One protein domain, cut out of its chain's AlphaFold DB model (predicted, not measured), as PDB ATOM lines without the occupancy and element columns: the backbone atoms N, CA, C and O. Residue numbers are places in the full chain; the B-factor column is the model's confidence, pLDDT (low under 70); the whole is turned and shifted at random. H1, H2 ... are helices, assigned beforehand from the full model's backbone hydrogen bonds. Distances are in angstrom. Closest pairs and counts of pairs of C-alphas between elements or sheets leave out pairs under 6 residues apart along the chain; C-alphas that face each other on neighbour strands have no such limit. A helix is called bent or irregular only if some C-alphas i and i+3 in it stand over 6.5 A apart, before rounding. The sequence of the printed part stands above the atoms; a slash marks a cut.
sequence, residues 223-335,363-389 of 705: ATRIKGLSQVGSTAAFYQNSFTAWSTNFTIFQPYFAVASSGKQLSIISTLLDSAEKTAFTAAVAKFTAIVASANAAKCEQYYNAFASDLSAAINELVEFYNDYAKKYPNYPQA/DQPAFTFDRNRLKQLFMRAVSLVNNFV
ATOM      1  N   ALA A 223      10.248  15.193  -8.959       93.69
ATOM      2  CA  ALA A 223      10.131  16.268  -7.984       93.69
ATOM      3  C   ALA A 223      11.514  16.847  -7.627       93.69
ATOM      4  O   ALA A 223      12.471  16.143  -7.309       93.69
ATOM      5  N   THR A 224      11.611  18.168  -7.646       94.31
ATOM      6  CA  THR A 224      12.722  18.950  -7.123       94.31
ATOM      7  C   THR A 224      12.624  19.040  -5.604       94.31
ATOM      8  O   THR A 224      11.627  19.508  -5.055       94.31
ATOM      9  N   ARG A 225      13.696  18.635  -4.919       92.69
ATOM     10  CA  ARG A 225      13.854  18.808  -3.469       92.69
ATOM     11  C   ARG A 225      14.140  20.261  -3.081       92.69
ATOM     12  O   ARG A 225      14.674  21.033  -3.881       92.69
ATOM     13  N   ILE A 226      13.894  20.600  -1.816       94.56
ATOM     14  CA  ILE A 226      14.294  21.892  -1.246       94.56
ATOM     15  C   ILE A 226      15.826  21.975  -1.225       94.56
ATOM     16  O   ILE A 226      16.497  21.111  -0.663       94.56
ATOM     17  N   LYS A 227      16.391  23.008  -1.856       93.31
ATOM     18  CA  LYS A 227      17.845  23.228  -1.918       93.31
ATOM     19  C   LYS A 227      18.274  24.289  -0.908       93.31
ATOM     20  O   LYS A 227      17.524  25.210  -0.606       93.31
ATOM     21  N   GLY A 228      19.509  24.170  -0.420       90.69
ATOM     22  CA  GLY A 228      20.143  25.208   0.394       90.69
ATOM     23  C   GLY A 228      19.543  25.391   1.789       90.69
ATOM     24  O   GLY A 228      19.669  26.480   2.336       90.69
ATOM     25  N   LEU A 229      18.913  24.359   2.371       91.06
ATOM     26  CA  LEU A 229      18.366  24.421   3.736       91.06
ATOM     27  C   LEU A 229      19.426  24.844   4.760       91.06
ATOM     28  O   LEU A 229      19.163  25.732   5.560       91.06
ATOM     29  N   SER A 230      20.648  24.306   4.670       89.62
ATOM     30  CA  SER A 230      21.754  24.676   5.566       89.62
ATOM     31  C   SER A 230      22.217  26.136   5.429       89.62
ATOM     32  O   SER A 230      22.879  26.670   6.310       89.62
ATOM     33  N   GLN A 231      21.881  26.814   4.328       87.56
ATOM     34  CA  GLN A 231      22.330  28.183   4.038       87.56
ATOM     35  C   GLN A 231      21.297  29.250   4.408       87.56
ATOM     36  O   GLN A 231      21.543  30.446   4.228       87.56
ATOM     37  N   VAL A 232      20.138  28.834   4.914       87.69
ATOM     38  CA  VAL A 232      19.083  29.750   5.331       87.69
ATOM     39  C   VAL A 232      19.540  30.543   6.560       87.69
ATOM     40  O   VAL A 232      20.154  30.005   7.475       87.69
ATOM     41  N   GLY A 233      19.252  31.847   6.569       86.94
ATOM     42  CA  GLY A 233      19.593  32.743   7.680       86.94
ATOM     43  C   GLY A 233      18.404  33.493   8.276       86.94
ATOM     44  O   GLY A 233      18.620  34.458   9.010       86.94
ATOM     45  N   SER A 234      17.176  33.127   7.892       92.31
ATOM     46  CA  SER A 234      15.938  33.663   8.457       92.31
ATOM     47  C   SER A 234      14.739  32.748   8.187       92.31
ATOM     48  O   SER A 234      14.722  32.015   7.196       92.31
ATOM     49  N   THR A 235      13.688  32.858   9.002       93.38
ATOM     50  CA  THR A 235      12.399  32.179   8.763       93.38
ATOM     51  C   THR A 235      11.808  32.498   7.381       93.38
ATOM     52  O   THR A 235      11.293  31.615   6.702       93.38
ATOM     53  N   ALA A 236      11.926  33.744   6.912       93.62
ATOM     54  CA  ALA A 236      11.439  34.127   5.585       93.62
ATOM     55  C   ALA A 236      12.211  33.419   4.457       93.62
ATOM     56  O   ALA A 236      11.608  32.919   3.513       93.62
ATOM     57  N   ALA A 237      13.540  33.321   4.572       93.25
ATOM     58  CA  ALA A 237      14.362  32.612   3.591       93.25
ATOM     59  C   ALA A 237      14.097  31.094   3.597       93.25
ATOM     60  O   ALA A 237      14.165  30.455   2.548       93.25
ATOM     61  N   PHE A 238      13.739  30.521   4.751       93.75
ATOM     62  CA  PHE A 238      13.316  29.123   4.859       93.75
ATOM     63  C   PHE A 238      12.069  28.843   4.009       93.75
ATOM     64  O   PHE A 238      12.091  27.973   3.134       93.75
ATOM     65  N   TYR A 239      11.004  29.625   4.216       94.38
ATOM     66  CA  TYR A 239       9.768  29.491   3.444       94.38
ATOM     67  C   TYR A 239       9.969  29.825   1.966       94.38
ATOM     68  O   TYR A 239       9.411  29.138   1.112       94.38
ATOM     69  N   GLN A 240      10.822  30.801   1.646       94.69
ATOM     70  CA  GLN A 240      11.167  31.124   0.265       94.69
ATOM     71  C   GLN A 240      11.832  29.942  -0.455       94.69
ATOM     72  O   GLN A 240      11.449  29.637  -1.583       94.69
ATOM     73  N   ASN A 241      12.781  29.241   0.179       94.69
ATOM     74  CA  ASN A 241      13.424  28.065  -0.421       94.69
ATOM     75  C   ASN A 241      12.422  26.924  -0.654       94.69
ATOM     76  O   ASN A 241      12.457  26.275  -1.704       94.69
ATOM     77  N   SER A 242      11.516  26.695   0.303       94.38
ATOM     78  CA  SER A 242      10.424  25.723   0.166       94.38
ATOM     79  C   SER A 242       9.484  26.097  -0.986       94.38
ATOM     80  O   SER A 242       9.188  25.260  -1.843       94.38
ATOM     81  N   PHE A 243       9.094  27.372  -1.075       95.38
ATOM     82  CA  PHE A 243       8.243  27.893  -2.140       95.38
ATOM     83  C   PHE A 243       8.898  27.770  -3.515       95.38
ATOM     84  O   PHE A 243       8.253  27.313  -4.449       95.38
ATOM     85  N   THR A 244      10.185  28.095  -3.649       95.38
ATOM     86  CA  THR A 244      10.921  27.951  -4.914       95.38
ATOM     87  C   THR A 244      10.940  26.500  -5.410       95.38
ATOM     88  O   THR A 244      10.737  26.253  -6.604       95.38
ATOM     89  N   ALA A 245      11.144  25.530  -4.513       95.69
ATOM     90  CA  ALA A 245      11.063  24.112  -4.863       95.69
ATOM     91  C   ALA A 245       9.634  23.713  -5.273       95.69
ATOM     92  O   ALA A 245       9.448  23.110  -6.332       95.69
ATOM     93  N   TRP A 246       8.619  24.147  -4.516       94.88
ATOM     94  CA  TRP A 246       7.213  23.894  -4.839       94.88
ATOM     95  C   TRP A 246       6.795  24.506  -6.184       94.88
ATOM     96  O   TRP A 246       6.185  23.819  -6.997       94.88
ATOM     97  N   SER A 247       7.167  25.756  -6.473       93.69
ATOM     98  CA  SER A 247       6.875  26.412  -7.757       93.69
ATOM     99  C   SER A 247       7.477  25.647  -8.937       93.69
ATOM    100  O   SER A 247       6.828  25.501  -9.968       93.69
ATOM    101  N   THR A 248       8.688  25.106  -8.771       95.44
ATOM    102  CA  THR A 248       9.328  24.258  -9.789       95.44
ATOM    103  C   THR A 248       8.540  22.959  -9.992       95.44
ATOM    104  O   THR A 248       8.238  22.579 -11.124       95.44
ATOM    105  N   ASN A 249       8.156  22.300  -8.896       95.19
ATOM    106  CA  ASN A 249       7.357  21.073  -8.911       95.19
ATOM    107  C   ASN A 249       5.987  21.271  -9.555       95.19
ATOM    108  O   ASN A 249       5.551  20.451 -10.360       95.19
ATOM    109  N   PHE A 250       5.336  22.393  -9.270       89.81
ATOM    110  CA  PHE A 250       4.082  22.762  -9.906       89.81
ATOM    111  C   PHE A 250       4.210  22.786 -11.434       89.81
ATOM    112  O   PHE A 250       3.413  22.141 -12.115       89.81
ATOM    113  N   THR A 251       5.227  23.456 -11.984       91.50
ATOM    114  CA  THR A 251       5.456  23.492 -13.439       91.50
ATOM    115  C   THR A 251       5.695  22.097 -14.021       91.50
ATOM    116  O   THR A 251       5.261  21.813 -15.137       91.50
ATOM    117  N   ILE A 252       6.343  21.205 -13.269       93.38
ATOM    118  CA  ILE A 252       6.583  19.815 -13.679       93.38
ATOM    119  C   ILE A 252       5.274  19.015 -13.747       93.38
ATOM    120  O   ILE A 252       5.087  18.241 -14.689       93.38
ATOM    121  N   PHE A 253       4.365  19.199 -12.787       92.75
ATOM    122  CA  PHE A 253       3.116  18.434 -12.702       92.75
ATOM    123  C   PHE A 253       1.961  19.025 -13.510       92.75
ATOM    124  O   PHE A 253       1.069  18.285 -13.916       92.75
ATOM    125  N   GLN A 254       1.964  20.332 -13.785       89.00
ATOM    126  CA  GLN A 254       0.875  21.011 -14.492       89.00
ATOM    127  C   GLN A 254       0.474  20.324 -15.820       89.00
ATOM    128  O   GLN A 254      -0.725  20.141 -16.035       89.00
ATOM    129  N   PRO A 255       1.401  19.842 -16.677       88.75
ATOM    130  CA  PRO A 255       1.041  19.112 -17.896       88.75
ATOM    131  C   PRO A 255       0.264  17.804 -17.678       88.75
ATOM    132  O   PRO A 255      -0.442  17.388 -18.595       88.75
ATOM    133  N   TYR A 256       0.381  17.173 -16.501       89.50
ATOM    134  CA  TYR A 256      -0.311  15.923 -16.153       89.50
ATOM    135  C   TYR A 256      -1.782  16.134 -15.806       89.50
ATOM    136  O   TYR A 256      -2.616  15.275 -16.089       89.50
ATOM    137  N   PHE A 257      -2.114  17.305 -15.270       85.88
ATOM    138  CA  PHE A 257      -3.481  17.683 -14.908       85.88
ATOM    139  C   PHE A 257      -4.138  18.623 -15.932       85.88
ATOM    140  O   PHE A 257      -5.266  19.067 -15.729       85.88
ATOM    141  N   ALA A 258      -3.456  18.932 -17.039       76.75
ATOM    142  CA  ALA A 258      -3.980  19.778 -18.106       76.75
ATOM    143  C   ALA A 258      -4.962  19.026 -19.024       76.75
ATOM    144  O   ALA A 258      -4.820  17.832 -19.278       76.75
ATOM    145  N   VAL A 259      -5.926  19.758 -19.590       62.72
ATOM    146  CA  VAL A 259      -6.967  19.206 -20.480       62.72
ATOM    147  C   VAL A 259      -6.533  19.182 -21.969       62.72
ATOM    148  O   VAL A 259      -7.224  18.596 -22.792       62.72
ATOM    149  N   ALA A 260      -5.391  19.789 -22.344       61.03
ATOM    150  CA  ALA A 260      -4.973  20.031 -23.745       61.03
ATOM    151  C   ALA A 260      -3.602  19.429 -24.129       61.03
ATOM    152  O   ALA A 260      -2.724  19.304 -23.270       61.03
ATOM    153  N   SER A 261      -3.459  19.009 -25.400       55.00
ATOM    154  CA  SER A 261      -2.539  18.021 -26.035       55.00
ATOM    155  C   SER A 261      -1.020  18.134 -25.763       55.00
ATOM    156  O   SER A 261      -0.224  18.319 -26.678       55.00
ATOM    157  N   SER A 262      -0.592  17.962 -24.510       60.25
ATOM    158  CA  SER A 262       0.819  18.023 -24.086       60.25
ATOM    159  C   SER A 262       1.579  16.688 -24.162       60.25
ATOM    160  O   SER A 262       2.785  16.663 -23.925       60.25
ATOM    161  N   GLY A 263       0.893  15.569 -24.426       65.75
ATOM    162  CA  GLY A 263       1.480  14.222 -24.377       65.75
ATOM    163  C   GLY A 263       1.835  13.719 -22.972       65.75
ATOM    164  O   GLY A 263       2.451  12.668 -22.840       65.75
ATOM    165  N   LYS A 264       1.456  14.458 -21.920       72.06
ATOM    166  CA  LYS A 264       1.743  14.122 -20.514       72.06
ATOM    167  C   LYS A 264       0.486  13.949 -19.663       72.06
ATOM    168  O   LYS A 264       0.593  13.905 -18.455       72.06
ATOM    169  N   GLN A 265      -0.704  13.923 -20.254       79.00
ATOM    170  CA  GLN A 265      -1.953  14.090 -19.509       79.00
ATOM    171  C   GLN A 265      -2.436  12.795 -18.875       79.00
ATOM    172  O   GLN A 265      -2.596  11.797 -19.570       79.00
ATOM    173  N   LEU A 266      -2.849  12.852 -17.613       81.25
ATOM    174  CA  LEU A 266      -3.559  11.742 -16.981       81.25
ATOM    175  C   LEU A 266      -4.979  11.567 -17.550       81.25
ATOM    176  O   LEU A 266      -5.526  10.466 -17.527       81.25
ATOM    177  N   SER A 267      -5.573  12.627 -18.116       73.88
ATOM    178  CA  SER A 267      -6.918  12.597 -18.716       73.88
ATOM    179  C   SER A 267      -7.036  11.654 -19.915       73.88
ATOM    180  O   SER A 267      -8.148  11.278 -20.276       73.88
ATOM    181  N   ILE A 268      -5.931  11.204 -20.508       76.62
ATOM    182  CA  ILE A 268      -5.952  10.188 -21.566       76.62
ATOM    183  C   ILE A 268      -6.541   8.848 -21.090       76.62
ATOM    184  O   ILE A 268      -7.083   8.085 -21.885       76.62
ATOM    185  N   ILE A 269      -6.503   8.597 -19.778       79.62
ATOM    186  CA  ILE A 269      -7.093   7.425 -19.117       79.62
ATOM    187  C   ILE A 269      -8.595   7.650 -18.842       79.62
ATOM    188  O   ILE A 269      -9.318   6.709 -18.526       79.62
ATOM    189  N   SER A 270      -9.118   8.873 -19.023       73.31
ATOM    190  CA  SER A 270     -10.505   9.240 -18.678       73.31
ATOM    191  C   SER A 270     -11.577   8.432 -19.409       73.31
ATOM    192  O   SER A 270     -12.683   8.276 -18.893       73.31
ATOM    193  N   THR A 271     -11.266   7.878 -20.581       72.88
ATOM    194  CA  THR A 271     -12.174   6.994 -21.329       72.88
ATOM    195  C   THR A 271     -12.438   5.677 -20.598       72.88
ATOM    196  O   THR A 271     -13.496   5.082 -20.791       72.88
ATOM    197  N   LEU A 272     -11.517   5.244 -19.730       76.31
ATOM    198  CA  LEU A 272     -11.627   4.013 -18.944       76.31
ATOM    199  C   LEU A 272     -12.411   4.198 -17.639       76.31
ATOM    200  O   LEU A 272     -12.827   3.195 -17.056       76.31
ATOM    201  N   LEU A 273     -12.584   5.449 -17.203       82.06
ATOM    202  CA  LEU A 273     -13.184   5.819 -15.926       82.06
ATOM    203  C   LEU A 273     -14.712   5.777 -15.973       82.06
ATOM    204  O   LEU A 273     -15.339   6.182 -16.964       82.06
ATOM    205  N   ASP A 274     -15.307   5.363 -14.861       88.56
ATOM    206  CA  ASP A 274     -16.741   5.517 -14.638       88.56
ATOM    207  C   ASP A 274     -17.112   6.969 -14.269       88.56
ATOM    208  O   ASP A 274     -16.267   7.864 -14.169       88.56
ATOM    209  N   SER A 275     -18.411   7.231 -14.120       90.38
ATOM    210  CA  SER A 275     -18.914   8.578 -13.834       90.38
ATOM    211  C   SER A 275     -18.398   9.138 -12.504       90.38
ATOM    212  O   SER A 275     -18.060  10.319 -12.444       90.38
ATOM    213  N   ALA A 276     -18.297   8.314 -11.455       89.94
ATOM    214  CA  ALA A 276     -17.845   8.763 -10.138       89.94
ATOM    215  C   ALA A 276     -16.349   9.109 -10.153       89.94
ATOM    216  O   ALA A 276     -15.916  10.104  -9.565       89.94
ATOM    217  N   GLU A 277     -15.558   8.334 -10.884       89.50
ATOM    218  CA  GLU A 277     -14.124   8.554 -11.052       89.50
ATOM    219  C   GLU A 277     -13.808   9.785 -11.892       89.50
ATOM    220  O   GLU A 277     -12.906  10.551 -11.550       89.50
ATOM    221  N   LYS A 278     -14.583  10.039 -12.951       89.56
ATOM    222  CA  LYS A 278     -14.482  11.284 -13.729       89.56
ATOM    223  C   LYS A 278     -14.762  12.507 -12.860       89.56
ATOM    224  O   LYS A 278     -14.049  13.510 -12.967       89.56
ATOM    225  N   THR A 279     -15.749  12.423 -11.969       91.62
ATOM    226  CA  THR A 279     -16.015  13.475 -10.979       91.62
ATOM    227  C   THR A 279     -14.830  13.652 -10.028       91.62
ATOM    228  O   THR A 279     -14.388  14.782  -9.825       91.62
ATOM    229  N   ALA A 280     -14.264  12.564  -9.498       90.31
ATOM    230  CA  ALA A 280     -13.103  12.621  -8.608       90.31
ATOM    231  C   ALA A 280     -11.861  13.219  -9.294       90.31
ATOM    232  O   ALA A 280     -11.164  14.035  -8.691       90.31
ATOM    233  N   PHE A 281     -11.608  12.875 -10.561       91.56
ATOM    234  CA  PHE A 281     -10.535  13.470 -11.357       91.56
ATOM    235  C   PHE A 281     -10.757  14.967 -11.593       91.56
ATOM    236  O   PHE A 281      -9.840  15.764 -11.415       91.56
ATOM    237  N   THR A 282     -11.983  15.372 -11.929       91.44
ATOM    238  CA  THR A 282     -12.328  16.790 -12.117       91.44
ATOM    239  C   THR A 282     -12.113  17.588 -10.828       91.44
ATOM    240  O   THR A 282     -11.534  18.677 -10.859       91.44
ATOM    241  N   ALA A 283     -12.508  17.022  -9.683       91.75
ATOM    242  CA  ALA A 283     -12.235  17.598  -8.369       91.75
ATOM    243  C   ALA A 283     -10.728  17.706  -8.090       91.75
ATOM    244  O   ALA A 283     -10.287  18.740  -7.591       91.75
ATOM    245  N   ALA A 284      -9.930  16.708  -8.483       92.38
ATOM    246  CA  ALA A 284      -8.479  16.744  -8.323       92.38
ATOM    247  C   ALA A 284      -7.836  17.835  -9.181       92.38
ATOM    248  O   ALA A 284      -6.996  18.573  -8.679       92.38
ATOM    249  N   VAL A 285      -8.251  18.015 -10.437       91.50
ATOM    250  CA  VAL A 285      -7.748  19.109 -11.292       91.50
ATOM    251  C   VAL A 285      -8.041  20.480 -10.663       91.50
ATOM    252  O   VAL A 285      -7.154  21.339 -10.578       91.50
ATOM    253  N   ALA A 286      -9.263  20.680 -10.159       92.38
ATOM    254  CA  ALA A 286      -9.644  21.912  -9.471       92.38
ATOM    255  C   ALA A 286      -8.855  22.110  -8.164       92.38
ATOM    256  O   ALA A 286      -8.320  23.193  -7.913       92.38
ATOM    257  N   LYS A 287      -8.721  21.055  -7.353       91.62
ATOM    258  CA  LYS A 287      -7.985  21.097  -6.086       91.62
ATOM    259  C   LYS A 287      -6.489  21.308  -6.295       91.62
ATOM    260  O   LYS A 287      -5.905  22.101  -5.567       91.62
ATOM    261  N   PHE A 288      -5.878  20.696  -7.306       91.25
ATOM    262  CA  PHE A 288      -4.483  20.949  -7.671       91.25
ATOM    263  C   PHE A 288      -4.258  22.435  -7.963       91.25
ATOM    264  O   PHE A 288      -3.349  23.048  -7.407       91.25
ATOM    265  N   THR A 289      -5.152  23.046  -8.746       90.00
ATOM    266  CA  THR A 289      -5.121  24.491  -9.032       90.00
ATOM    267  C   THR A 289      -5.251  25.328  -7.751       90.00
ATOM    268  O   THR A 289      -4.516  26.297  -7.564       90.00
ATOM    269  N   ALA A 290      -6.133  24.932  -6.829       90.69
ATOM    270  CA  ALA A 290      -6.308  25.614  -5.546       90.69
ATOM    271  C   ALA A 290      -5.086  25.480  -4.615       90.69
ATOM    272  O   ALA A 290      -4.689  26.461  -3.987       90.69
ATOM    273  N   ILE A 291      -4.452  24.303  -4.550       89.75
ATOM    274  CA  ILE A 291      -3.223  24.070  -3.769       89.75
ATOM    275  C   ILE A 291      -2.121  25.015  -4.249       89.75
ATOM    276  O   ILE A 291      -1.443  25.645  -3.437       89.75
ATOM    277  N   VAL A 292      -1.979  25.167  -5.564       86.38
ATOM    278  CA  VAL A 292      -0.996  26.068  -6.173       86.38
ATOM    279  C   VAL A 292      -1.262  27.518  -5.782       86.38
ATOM    280  O   VAL A 292      -0.340  28.198  -5.343       86.38
ATOM    281  N   ALA A 293      -2.516  27.967  -5.868       86.69
ATOM    282  CA  ALA A 293      -2.910  29.321  -5.479       86.69
ATOM    283  C   ALA A 293      -2.752  29.593  -3.970       86.69
ATOM    284  O   ALA A 293      -2.561  30.738  -3.570       86.69
ATOM    285  N   SER A 294      -2.828  28.552  -3.133       84.19
ATOM    286  CA  SER A 294      -2.678  28.665  -1.676       84.19
ATOM    287  C   SER A 294      -1.228  28.836  -1.211       84.19
ATOM    288  O   SER A 294      -0.995  29.324  -0.106       84.19
ATOM    289  N   ALA A 295      -0.250  28.421  -2.024       85.50
ATOM    290  CA  ALA A 295       1.154  28.468  -1.646       85.50
ATOM    291  C   ALA A 295       1.684  29.908  -1.682       85.50
ATOM    292  O   ALA A 295       1.546  30.617  -2.677       85.50
ATOM    293  N   ASN A 296       2.345  30.328  -0.605       85.12
ATOM    294  CA  ASN A 296       2.877  31.678  -0.450       85.12
ATOM    295  C   ASN A 296       4.341  31.620  -0.000       85.12
ATOM    296  O   ASN A 296       4.650  30.957   0.984       85.12
ATOM    297  N   ALA A 297       5.228  32.370  -0.657       88.06
ATOM    298  CA  ALA A 297       6.636  32.495  -0.279       88.06
ATOM    299  C   ALA A 297       6.868  32.903   1.190       88.06
ATOM    300  O   ALA A 297       7.880  32.528   1.776       88.06
ATOM    301  N   ALA A 298       5.927  33.627   1.803       86.44
ATOM    302  CA  ALA A 298       5.998  34.020   3.209       86.44
ATOM    303  C   ALA A 298       5.623  32.897   4.198       86.44
ATOM    304  O   ALA A 298       5.936  33.013   5.382       86.44
ATOM    305  N   LYS A 299       4.933  31.842   3.742       83.00
ATOM    306  CA  LYS A 299       4.410  30.741   4.572       83.00
ATOM    307  C   LYS A 299       4.193  29.484   3.711       83.00
ATOM    308  O   LYS A 299       3.068  29.040   3.524       83.00
ATOM    309  N   CYS A 300       5.264  28.960   3.111       90.00
ATOM    310  CA  CYS A 300       5.224  27.716   2.335       90.00
ATOM    311  C   CYS A 300       5.916  26.611   3.126       90.00
ATOM    312  O   CYS A 300       7.141  26.467   3.079       90.00
ATOM    313  N   GLU A 301       5.147  25.846   3.892       89.06
ATOM    314  CA  GLU A 301       5.677  24.764   4.716       89.06
ATOM    315  C   GLU A 301       6.267  23.630   3.862       89.06
ATOM    316  O   GLU A 301       5.940  23.450   2.687       89.06
ATOM    317  N   GLN A 302       7.150  22.829   4.457       90.88
ATOM    318  CA  GLN A 302       7.886  21.794   3.726       90.88
ATOM    319  C   GLN A 302       6.983  20.670   3.181       90.88
ATOM    320  O   GLN A 302       7.356  20.012   2.209       90.88
ATOM    321  N   TYR A 303       5.770  20.493   3.720       91.12
ATOM    322  CA  TYR A 303       4.827  19.463   3.265       91.12
ATOM    323  C   TYR A 303       4.341  19.632   1.833       91.12
ATOM    324  O   TYR A 303       4.033  18.628   1.202       91.12
ATOM    325  N   TYR A 304       4.349  20.847   1.275       92.56
ATOM    326  CA  TYR A 304       4.114  21.030  -0.162       92.56
ATOM    327  C   TYR A 304       5.139  20.243  -0.995       92.56
ATOM    328  O   TYR A 304       4.800  19.623  -2.001       92.56
ATOM    329  N   ASN A 305       6.396  20.213  -0.544       92.81
ATOM    330  CA  ASN A 305       7.471  19.484  -1.210       92.81
ATOM    331  C   ASN A 305       7.454  17.980  -0.894       92.81
ATOM    332  O   ASN A 305       7.772  17.187  -1.777       92.81
ATOM    333  N   ALA A 306       7.030  17.570   0.310       92.50
ATOM    334  CA  ALA A 306       6.787  16.150   0.599       92.50
ATOM    335  C   ALA A 306       5.660  15.588  -0.286       92.50
ATOM    336  O   ALA A 306       5.843  14.578  -0.960       92.50
ATOM    337  N   PHE A 307       4.540  16.312  -0.376       94.25
ATOM    338  CA  PHE A 307       3.430  15.999  -1.272       94.25
ATOM    339  C   PHE A 307       3.868  15.932  -2.738       94.25
ATOM    340  O   PHE A 307       3.488  15.004  -3.446       94.25
ATOM    341  N   ALA A 308       4.693  16.880  -3.196       95.00
ATOM    342  CA  ALA A 308       5.257  16.843  -4.543       95.00
ATOM    343  C   ALA A 308       6.057  15.555  -4.799       95.00
ATOM    344  O   ALA A 308       5.927  14.957  -5.867       95.00
ATOM    345  N   SER A 309       6.856  15.109  -3.826       93.56
ATOM    346  CA  SER A 309       7.607  13.855  -3.932       93.56
ATOM    347  C   SER A 309       6.684  12.641  -4.044       93.56
ATOM    348  O   SER A 309       6.908  11.789  -4.904       93.56
ATOM    349  N   ASP A 310       5.636  12.569  -3.220       94.56
ATOM    350  CA  ASP A 310       4.670  11.467  -3.265       94.56
ATOM    351  C   ASP A 310       3.878  11.469  -4.579       94.56
ATOM    352  O   ASP A 310       3.711  10.431  -5.217       94.56
ATOM    353  N   LEU A 311       3.445  12.643  -5.042       95.56
ATOM    354  CA  LEU A 311       2.729  12.779  -6.307       95.56
ATOM    355  C   LEU A 311       3.603  12.373  -7.502       95.56
ATOM    356  O   LEU A 311       3.125  11.676  -8.395       95.56
ATOM    357  N   SER A 312       4.883  12.757  -7.503       95.38
ATOM    358  CA  SER A 312       5.845  12.334  -8.526       95.38
ATOM    359  C   SER A 312       5.998  10.814  -8.559       95.38
ATOM    360  O   SER A 312       5.990  10.232  -9.640       95.38
ATOM    361  N   ALA A 313       6.101  10.166  -7.394       94.38
ATOM    362  CA  ALA A 313       6.196   8.711  -7.305       94.38
ATOM    363  C   ALA A 313       4.924   8.027  -7.835       94.38
ATOM    364  O   ALA A 313       5.016   7.120  -8.659       94.38
ATOM    365  N   ALA A 314       3.736   8.504  -7.449       95.12
ATOM    366  CA  ALA A 314       2.468   7.949  -7.928       95.12
ATOM    367  C   ALA A 314       2.282   8.112  -9.444       95.12
ATOM    368  O   ALA A 314       1.829   7.181 -10.111       95.12
ATOM    369  N   ILE A 315       2.636   9.281  -9.992       94.75
ATOM    370  CA  ILE A 315       2.599   9.524 -11.437       94.75
ATOM    371  C   ILE A 315       3.578   8.590 -12.147       94.75
ATOM    372  O   ILE A 315       3.199   7.994 -13.146       94.75
ATOM    373  N   ASN A 316       4.797   8.412 -11.638       94.56
ATOM    374  CA  ASN A 316       5.780   7.538 -12.279       94.56
ATOM    375  C   ASN A 316       5.349   6.066 -12.273       94.56
ATOM    376  O   ASN A 316       5.400   5.439 -13.327       94.56
ATOM    377  N   GLU A 317       4.828   5.544 -11.155       93.50
ATOM    378  CA  GLU A 317       4.270   4.180 -11.100       93.50
ATOM    379  C   GLU A 317       3.138   3.992 -12.134       93.50
ATOM    380  O   GLU A 317       3.053   2.963 -12.808       93.50
ATOM    381  N   LEU A 318       2.279   5.005 -12.299       93.62
ATOM    382  CA  LEU A 318       1.223   5.009 -13.310       93.62
ATOM    383  C   LEU A 318       1.780   5.066 -14.737       93.62
ATOM    384  O   LEU A 318       1.311   4.334 -15.604       93.62
ATOM    385  N   VAL A 319       2.741   5.948 -14.994       92.56
ATOM    386  CA  VAL A 319       3.341   6.167 -16.312       92.56
ATOM    387  C   VAL A 319       4.064   4.918 -16.801       92.56
ATOM    388  O   VAL A 319       3.892   4.529 -17.958       92.56
ATOM    389  N   GLU A 320       4.843   4.273 -15.934       92.62
ATOM    390  CA  GLU A 320       5.529   3.019 -16.245       92.62
ATOM    391  C   GLU A 320       4.523   1.943 -16.655       92.62
ATOM    392  O   GLU A 320       4.640   1.369 -17.742       92.62
ATOM    393  N   PHE A 321       3.487   1.739 -15.836       92.88
ATOM    394  CA  PHE A 321       2.456   0.743 -16.109       92.88
ATOM    395  C   PHE A 321       1.648   1.072 -17.368       92.88
ATOM    396  O   PHE A 321       1.370   0.201 -18.184       92.88
ATOM    397  N   TYR A 322       1.292   2.339 -17.566       89.56
ATOM    398  CA  TYR A 322       0.563   2.792 -18.742       89.56
ATOM    399  C   TYR A 322       1.339   2.574 -20.039       89.56
ATOM    400  O   TYR A 322       0.771   2.124 -21.032       89.56
ATOM    401  N   ASN A 323       2.631   2.897 -20.042       87.19
ATOM    402  CA  ASN A 323       3.467   2.746 -21.224       87.19
ATOM    403  C   ASN A 323       3.631   1.269 -21.613       87.19
ATOM    404  O   ASN A 323       3.786   0.981 -22.799       87.19
ATOM    405  N   ASP A 324       3.594   0.344 -20.649       87.25
ATOM    406  CA  ASP A 324       3.528  -1.097 -20.914       87.25
ATOM    407  C   ASP A 324       2.128  -1.527 -21.386       87.25
ATOM    408  O   ASP A 324       1.986  -2.134 -22.449       87.25
ATOM    409  N   TYR A 325       1.077  -1.099 -20.680       84.88
ATOM    410  CA  TYR A 325      -0.324  -1.355 -21.026       84.88
ATOM    411  C   TYR A 325      -0.653  -0.940 -22.467       84.88
ATOM    412  O   TYR A 325      -1.234  -1.717 -23.222       84.88
ATOM    413  N   ALA A 326      -0.250   0.263 -22.882       79.00
ATOM    414  CA  ALA A 326      -0.513   0.792 -24.219       79.00
ATOM    415  C   ALA A 326       0.232   0.026 -25.327       79.00
ATOM    416  O   ALA A 326      -0.240  -0.014 -26.464       79.00
ATOM    417  N   LYS A 327       1.380  -0.591 -25.010       77.12
ATOM    418  CA  LYS A 327       2.104  -1.485 -25.931       77.12
ATOM    419  C   LYS A 327       1.431  -2.850 -26.021       77.12
ATOM    420  O   LYS A 327       1.340  -3.408 -27.111       77.12
ATOM    421  N   LYS A 328       0.977  -3.379 -24.884       79.00
ATOM    422  CA  LYS A 328       0.358  -4.703 -24.768       79.00
ATOM    423  C   LYS A 328      -1.056  -4.749 -25.353       79.00
ATOM    424  O   LYS A 328      -1.423  -5.749 -25.965       79.00
ATOM    425  N   TYR A 329      -1.825  -3.669 -25.204       75.88
ATOM    426  CA  TYR A 329      -3.229  -3.569 -25.624       75.88
ATOM    427  C   TYR A 329      -3.457  -2.414 -26.602       75.88
ATOM    428  O   TYR A 329      -4.118  -1.421 -26.277       75.88
ATOM    429  N   PRO A 330      -2.907  -2.519 -27.817       69.19
ATOM    430  CA  PRO A 330      -3.046  -1.473 -28.806       69.19
ATOM    431  C   PRO A 330      -4.505  -1.381 -29.301       69.19
ATOM    432  O   PRO A 330      -5.065  -2.342 -29.826       69.19
ATOM    433  N   ASN A 331      -5.135  -0.212 -29.146       62.06
ATOM    434  CA  ASN A 331      -6.498   0.036 -29.623       62.06
ATOM    435  C   ASN A 331      -6.500   0.528 -31.082       62.06
ATOM    436  O   ASN A 331      -6.285   1.711 -31.328       62.06
ATOM    437  N   TYR A 332      -6.752  -0.348 -32.058       61.66
ATOM    438  CA  TYR A 332      -6.856   0.057 -33.464       61.66
ATOM    439  C   TYR A 332      -8.325   0.255 -33.863       61.66
ATOM    440  O   TYR A 332      -9.048  -0.730 -34.006       61.66
ATOM    441  N   PRO A 333      -8.782   1.497 -34.102       51.16
ATOM    442  CA  PRO A 333     -10.186   1.794 -34.391       51.16
ATOM    443  C   PRO A 333     -10.629   1.434 -35.825       51.16
ATOM    444  O   PRO A 333     -11.685   1.882 -36.266       51.16
ATOM    445  N   GLN A 334      -9.832   0.687 -36.596       60.53
ATOM    446  CA  GLN A 334     -10.084   0.491 -38.024       60.53
ATOM    447  C   GLN A 334     -10.950  -0.750 -38.277       60.53
ATOM    448  O   GLN A 334     -10.537  -1.865 -37.957       60.53
ATOM    449  N   ALA A 335     -12.112  -0.559 -38.912       70.19
ATOM    450  CA  ALA A 335     -12.833  -1.650 -39.562       70.19
ATOM    451  C   ALA A 335     -11.897  -2.299 -40.595       70.19
ATOM    452  O   ALA A 335     -11.359  -1.618 -41.473       70.19
ATOM    453  N   ASP A 363      -6.428 -12.144 -24.199       80.19
ATOM    454  CA  ASP A 363      -6.758 -12.802 -22.933       80.19
ATOM    455  C   ASP A 363      -7.641 -11.850 -22.106       80.19
ATOM    456  O   ASP A 363      -7.159 -10.877 -21.521       80.19
ATOM    457  N   GLN A 364      -8.955 -12.091 -22.129       81.75
ATOM    458  CA  GLN A 364      -9.958 -11.232 -21.492       81.75
ATOM    459  C   GLN A 364      -9.722 -11.057 -19.979       81.75
ATOM    460  O   GLN A 364      -9.765  -9.913 -19.510       81.75
ATOM    461  N   PRO A 365      -9.436 -12.127 -19.205       87.94
ATOM    462  CA  PRO A 365      -8.974 -12.008 -17.825       87.94
ATOM    463  C   PRO A 365      -7.771 -11.079 -17.646       87.94
ATOM    464  O   PRO A 365      -7.852 -10.143 -16.848       87.94
ATOM    465  N   ALA A 366      -6.684 -11.285 -18.397       88.19
ATOM    466  CA  ALA A 366      -5.478 -10.463 -18.260       88.19
ATOM    467  C   ALA A 366      -5.732  -9.000 -18.647       88.19
ATOM    468  O   ALA A 366      -5.321  -8.093 -17.928       88.19
ATOM    469  N   PHE A 367      -6.463  -8.759 -19.739       84.38
ATOM    470  CA  PHE A 367      -6.859  -7.413 -20.154       84.38
ATOM    471  C   PHE A 367      -7.680  -6.705 -19.074       84.38
ATOM    472  O   PHE A 367      -7.420  -5.547 -18.751       84.38
ATOM    473  N   THR A 368      -8.653  -7.400 -18.481       87.00
ATOM    474  CA  THR A 368      -9.497  -6.842 -17.417       87.00
ATOM    475  C   THR A 368      -8.676  -6.532 -16.168       87.00
ATOM    476  O   THR A 368      -8.842  -5.464 -15.576       87.00
ATOM    477  N   PHE A 369      -7.770  -7.434 -15.783       89.44
ATOM    478  CA  PHE A 369      -6.863  -7.237 -14.655       89.44
ATOM    479  C   PHE A 369      -5.964  -6.013 -14.865       89.44
ATOM    480  O   PHE A 369      -5.958  -5.107 -14.030       89.44
ATOM    481  N   ASP A 370      -5.285  -5.932 -16.010       90.00
ATOM    482  CA  ASP A 370      -4.378  -4.829 -16.324       90.00
ATOM    483  C   ASP A 370      -5.132  -3.498 -16.460       90.00
ATOM    484  O   ASP A 370      -4.682  -2.466 -15.957       90.00
ATOM    485  N   ARG A 371      -6.331  -3.506 -17.053       86.50
ATOM    486  CA  ARG A 371      -7.193  -2.318 -17.138       86.50
ATOM    487  C   ARG A 371      -7.598  -1.816 -15.751       86.50
ATOM    488  O   ARG A 371      -7.553  -0.611 -15.497       86.50
ATOM    489  N   ASN A 372      -7.987  -2.718 -14.850       88.56
ATOM    490  CA  ASN A 372      -8.342  -2.359 -13.477       88.56
ATOM    491  C   ASN A 372      -7.129  -1.828 -12.709       88.56
ATOM    492  O   ASN A 372      -7.239  -0.810 -12.025       88.56
ATOM    493  N   ARG A 373      -5.960  -2.450 -12.886       90.94
ATOM    494  CA  ARG A 373      -4.702  -1.998 -12.289       90.94
ATOM    495  C   ARG A 373      -4.323  -0.589 -12.749       90.94
ATOM    496  O   ARG A 373      -3.985   0.249 -11.910       90.94
ATOM    497  N   LEU A 374      -4.436  -0.303 -14.048       90.81
ATOM    498  CA  LEU A 374      -4.204   1.030 -14.610       90.81
ATOM    499  C   LEU A 374      -5.126   2.074 -13.963       90.81
ATOM    500  O   LEU A 374      -4.668   3.137 -13.536       90.81
ATOM    501  N   LYS A 375      -6.418   1.749 -13.840       90.38
ATOM    502  CA  LYS A 375      -7.428   2.592 -13.184       90.38
ATOM    503  C   LYS A 375      -7.095   2.838 -11.708       90.38
ATOM    504  O   LYS A 375      -7.143   3.982 -11.268       90.38
ATOM    505  N   GLN A 376      -6.684   1.820 -10.955       90.81
ATOM    506  CA  GLN A 376      -6.321   1.969  -9.540       90.81
ATOM    507  C   GLN A 376      -5.064   2.836  -9.333       90.81
ATOM    508  O   GLN A 376      -5.044   3.680  -8.436       90.81
ATOM    509  N   LEU A 377      -4.033   2.689 -10.176       93.56
ATOM    510  CA  LEU A 377      -2.840   3.554 -10.142       93.56
ATOM    511  C   LEU A 377      -3.192   5.017 -10.448       93.56
ATOM    512  O   LEU A 377      -2.728   5.928  -9.760       93.56
ATOM    513  N   PHE A 378      -4.067   5.240 -11.431       93.25
ATOM    514  CA  PHE A 378      -4.601   6.566 -11.736       93.25
ATOM    515  C   PHE A 378      -5.370   7.149 -10.545       93.25
ATOM    516  O   PHE A 378      -5.118   8.285 -10.138       93.25
ATOM    517  N   MET A 379      -6.250   6.356  -9.931       92.62
ATOM    518  CA  MET A 379      -7.037   6.794  -8.780       92.62
ATOM    519  C   MET A 379      -6.182   7.081  -7.543       92.62
ATOM    520  O   MET A 379      -6.567   7.943  -6.752       92.62
ATOM    521  N   ARG A 380      -4.997   6.469  -7.399       94.19
ATOM    522  CA  ARG A 380      -4.018   6.880  -6.382       94.19
ATOM    523  C   ARG A 380      -3.523   8.305  -6.623       94.19
ATOM    524  O   ARG A 380      -3.586   9.119  -5.712       94.19
ATOM    525  N   ALA A 381      -3.055   8.642  -7.824       94.75
ATOM    526  CA  ALA A 381      -2.584  10.005  -8.104       94.75
ATOM    527  C   ALA A 381      -3.697  11.050  -7.867       94.75
ATOM    528  O   ALA A 381      -3.453  12.103  -7.275       94.75
ATOM    529  N   VAL A 382      -4.933  10.721  -8.257       93.75
ATOM    530  CA  VAL A 382      -6.131  11.538  -8.000       93.75
ATOM    531  C   VAL A 382      -6.405  11.694  -6.503       93.75
ATOM    532  O   VAL A 382      -6.654  12.813  -6.051       93.75
ATOM    533  N   SER A 383      -6.338  10.616  -5.718       93.94
ATOM    534  CA  SER A 383      -6.614  10.670  -4.280       93.94
ATOM    535  C   SER A 383      -5.560  11.465  -3.512       93.94
ATOM    536  O   SER A 383      -5.932  12.254  -2.645       93.94
ATOM    537  N   LEU A 384      -4.271  11.365  -3.871       95.25
ATOM    538  CA  LEU A 384      -3.208  12.196  -3.278       95.25
ATOM    539  C   LEU A 384      -3.546  13.685  -3.395       95.25
ATOM    540  O   LEU A 384      -3.513  14.412  -2.404       95.25
ATOM    541  N   VAL A 385      -3.932  14.140  -4.587       94.44
ATOM    542  CA  VAL A 385      -4.335  15.536  -4.804       94.44
ATOM    543  C   VAL A 385      -5.615  15.865  -4.033       94.44
ATOM    544  O   VAL A 385      -5.681  16.889  -3.352       94.44
ATOM    545  N   ASN A 386      -6.627  14.997  -4.109       93.44
ATOM    546  CA  ASN A 386      -7.927  15.226  -3.480       93.44
ATOM    547  C   ASN A 386      -7.877  15.273  -1.954       93.44
ATOM    548  O   ASN A 386      -8.722  15.929  -1.344       93.44
ATOM    549  N   ASN A 387      -6.888  14.643  -1.331       93.50
ATOM    550  CA  ASN A 387      -6.783  14.552   0.119       93.50
ATOM    551  C   ASN A 387      -5.609  15.346   0.696       93.50
ATOM    552  O   ASN A 387      -5.550  15.475   1.911       93.50
ATOM    553  N   PHE A 388      -4.720  15.938  -0.108       93.62
ATOM    554  CA  PHE A 388      -3.698  16.845   0.428       93.62
ATOM    555  C   PHE A 388      -4.346  18.033   1.155       93.62
ATOM    556  O   PHE A 388      -5.309  18.629   0.656       93.62
ATOM    557  N   VAL A 389      -3.833  18.377   2.334       89.75
ATOM    558  CA  VAL A 389      -4.326  19.487   3.157       89.75
ATOM    559  C   VAL A 389      -3.206  20.446   3.536       89.75
ATOM    560  O   VAL A 389      -2.055  20.058   3.708       89.75
TER     561      VAL A 389
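This is residues 223 to 335 and 363 to 389 of the 705 residues of an uncharacterized protein of Mucilaginibacter ginsenosidivorans (UniProt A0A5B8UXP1). What would one see first? A slender rod: a bundle of four helices, H1, H3, H4 and H5, goes up and down, each running against the one before it, with H1 toward one end, short H2 between H1 and H3, and residues 330 to 335 sticking out. What is it made of? The printed part has 140 residues with five named helices, in the order H1, H2, H3, H4, H5 along the chain, and no named strand; its class is all helix. It is only just loose, close to compact, with a radius of gyration of the C-alphas of 17.7 A and spans of 65 by 26 by 25 A.

Where do the first helices run? H1, residues 235 to 257, begins at C-alpha (12.399, 32.179, 8.763), is 32.0 A long and has a kink of 35 degrees near residue 251. H2 is residues 266 to 272, 11.3 A, and H3 residues 275 to 294, 28.5 A. H1 and H2 are only just irregular: C-alphas 252 and 255 are 7.0 A apart, as are C-alphas 268 and 271. And the later ones? H4 is residues 303 to 328, 37.3 A; H5, residues 364 to 387, 33.8 A, ends at C-alpha (-6.783, 14.552, 0.119).

What does H1 touch? It touches residues 304 to 312 of H4 alone, closest at C-alphas 246 and 305, 5.7 A, at a shallow tilt of 19 degrees, the same way. Its residues 256 to 257 alone touch H2, closest at C-alphas 256 and 266, 5.4 A. What does H5 touch? It touches H4, closest at C-alphas 318 and 377, 5.4 A, at a shallow tilt of 17 degrees, opposite ways. Its residues 379 to 386 alone touch H3, closest at C-alphas 284 and 386, 5.1 A, and its residues 371 to 378 alone touch H2, closest at C-alphas 272 and 375, 7.3 A. How are the backbones? Every O i to N i+4 pair is within hydrogen-bond range in H3 and H5, against 16 of 19 in H1, 21 of 22 in H4 and 0 of 3 in H2, where 3 of 4 O i to N i+3 pairs are.

Is anything cut? Residues 336 to 362 are not printed, and C-alphas 335 and 363 are 20.9 A apart. Where is confidence low? The pLDDT is under 70 at residues 259 to 263 and 330 to 334.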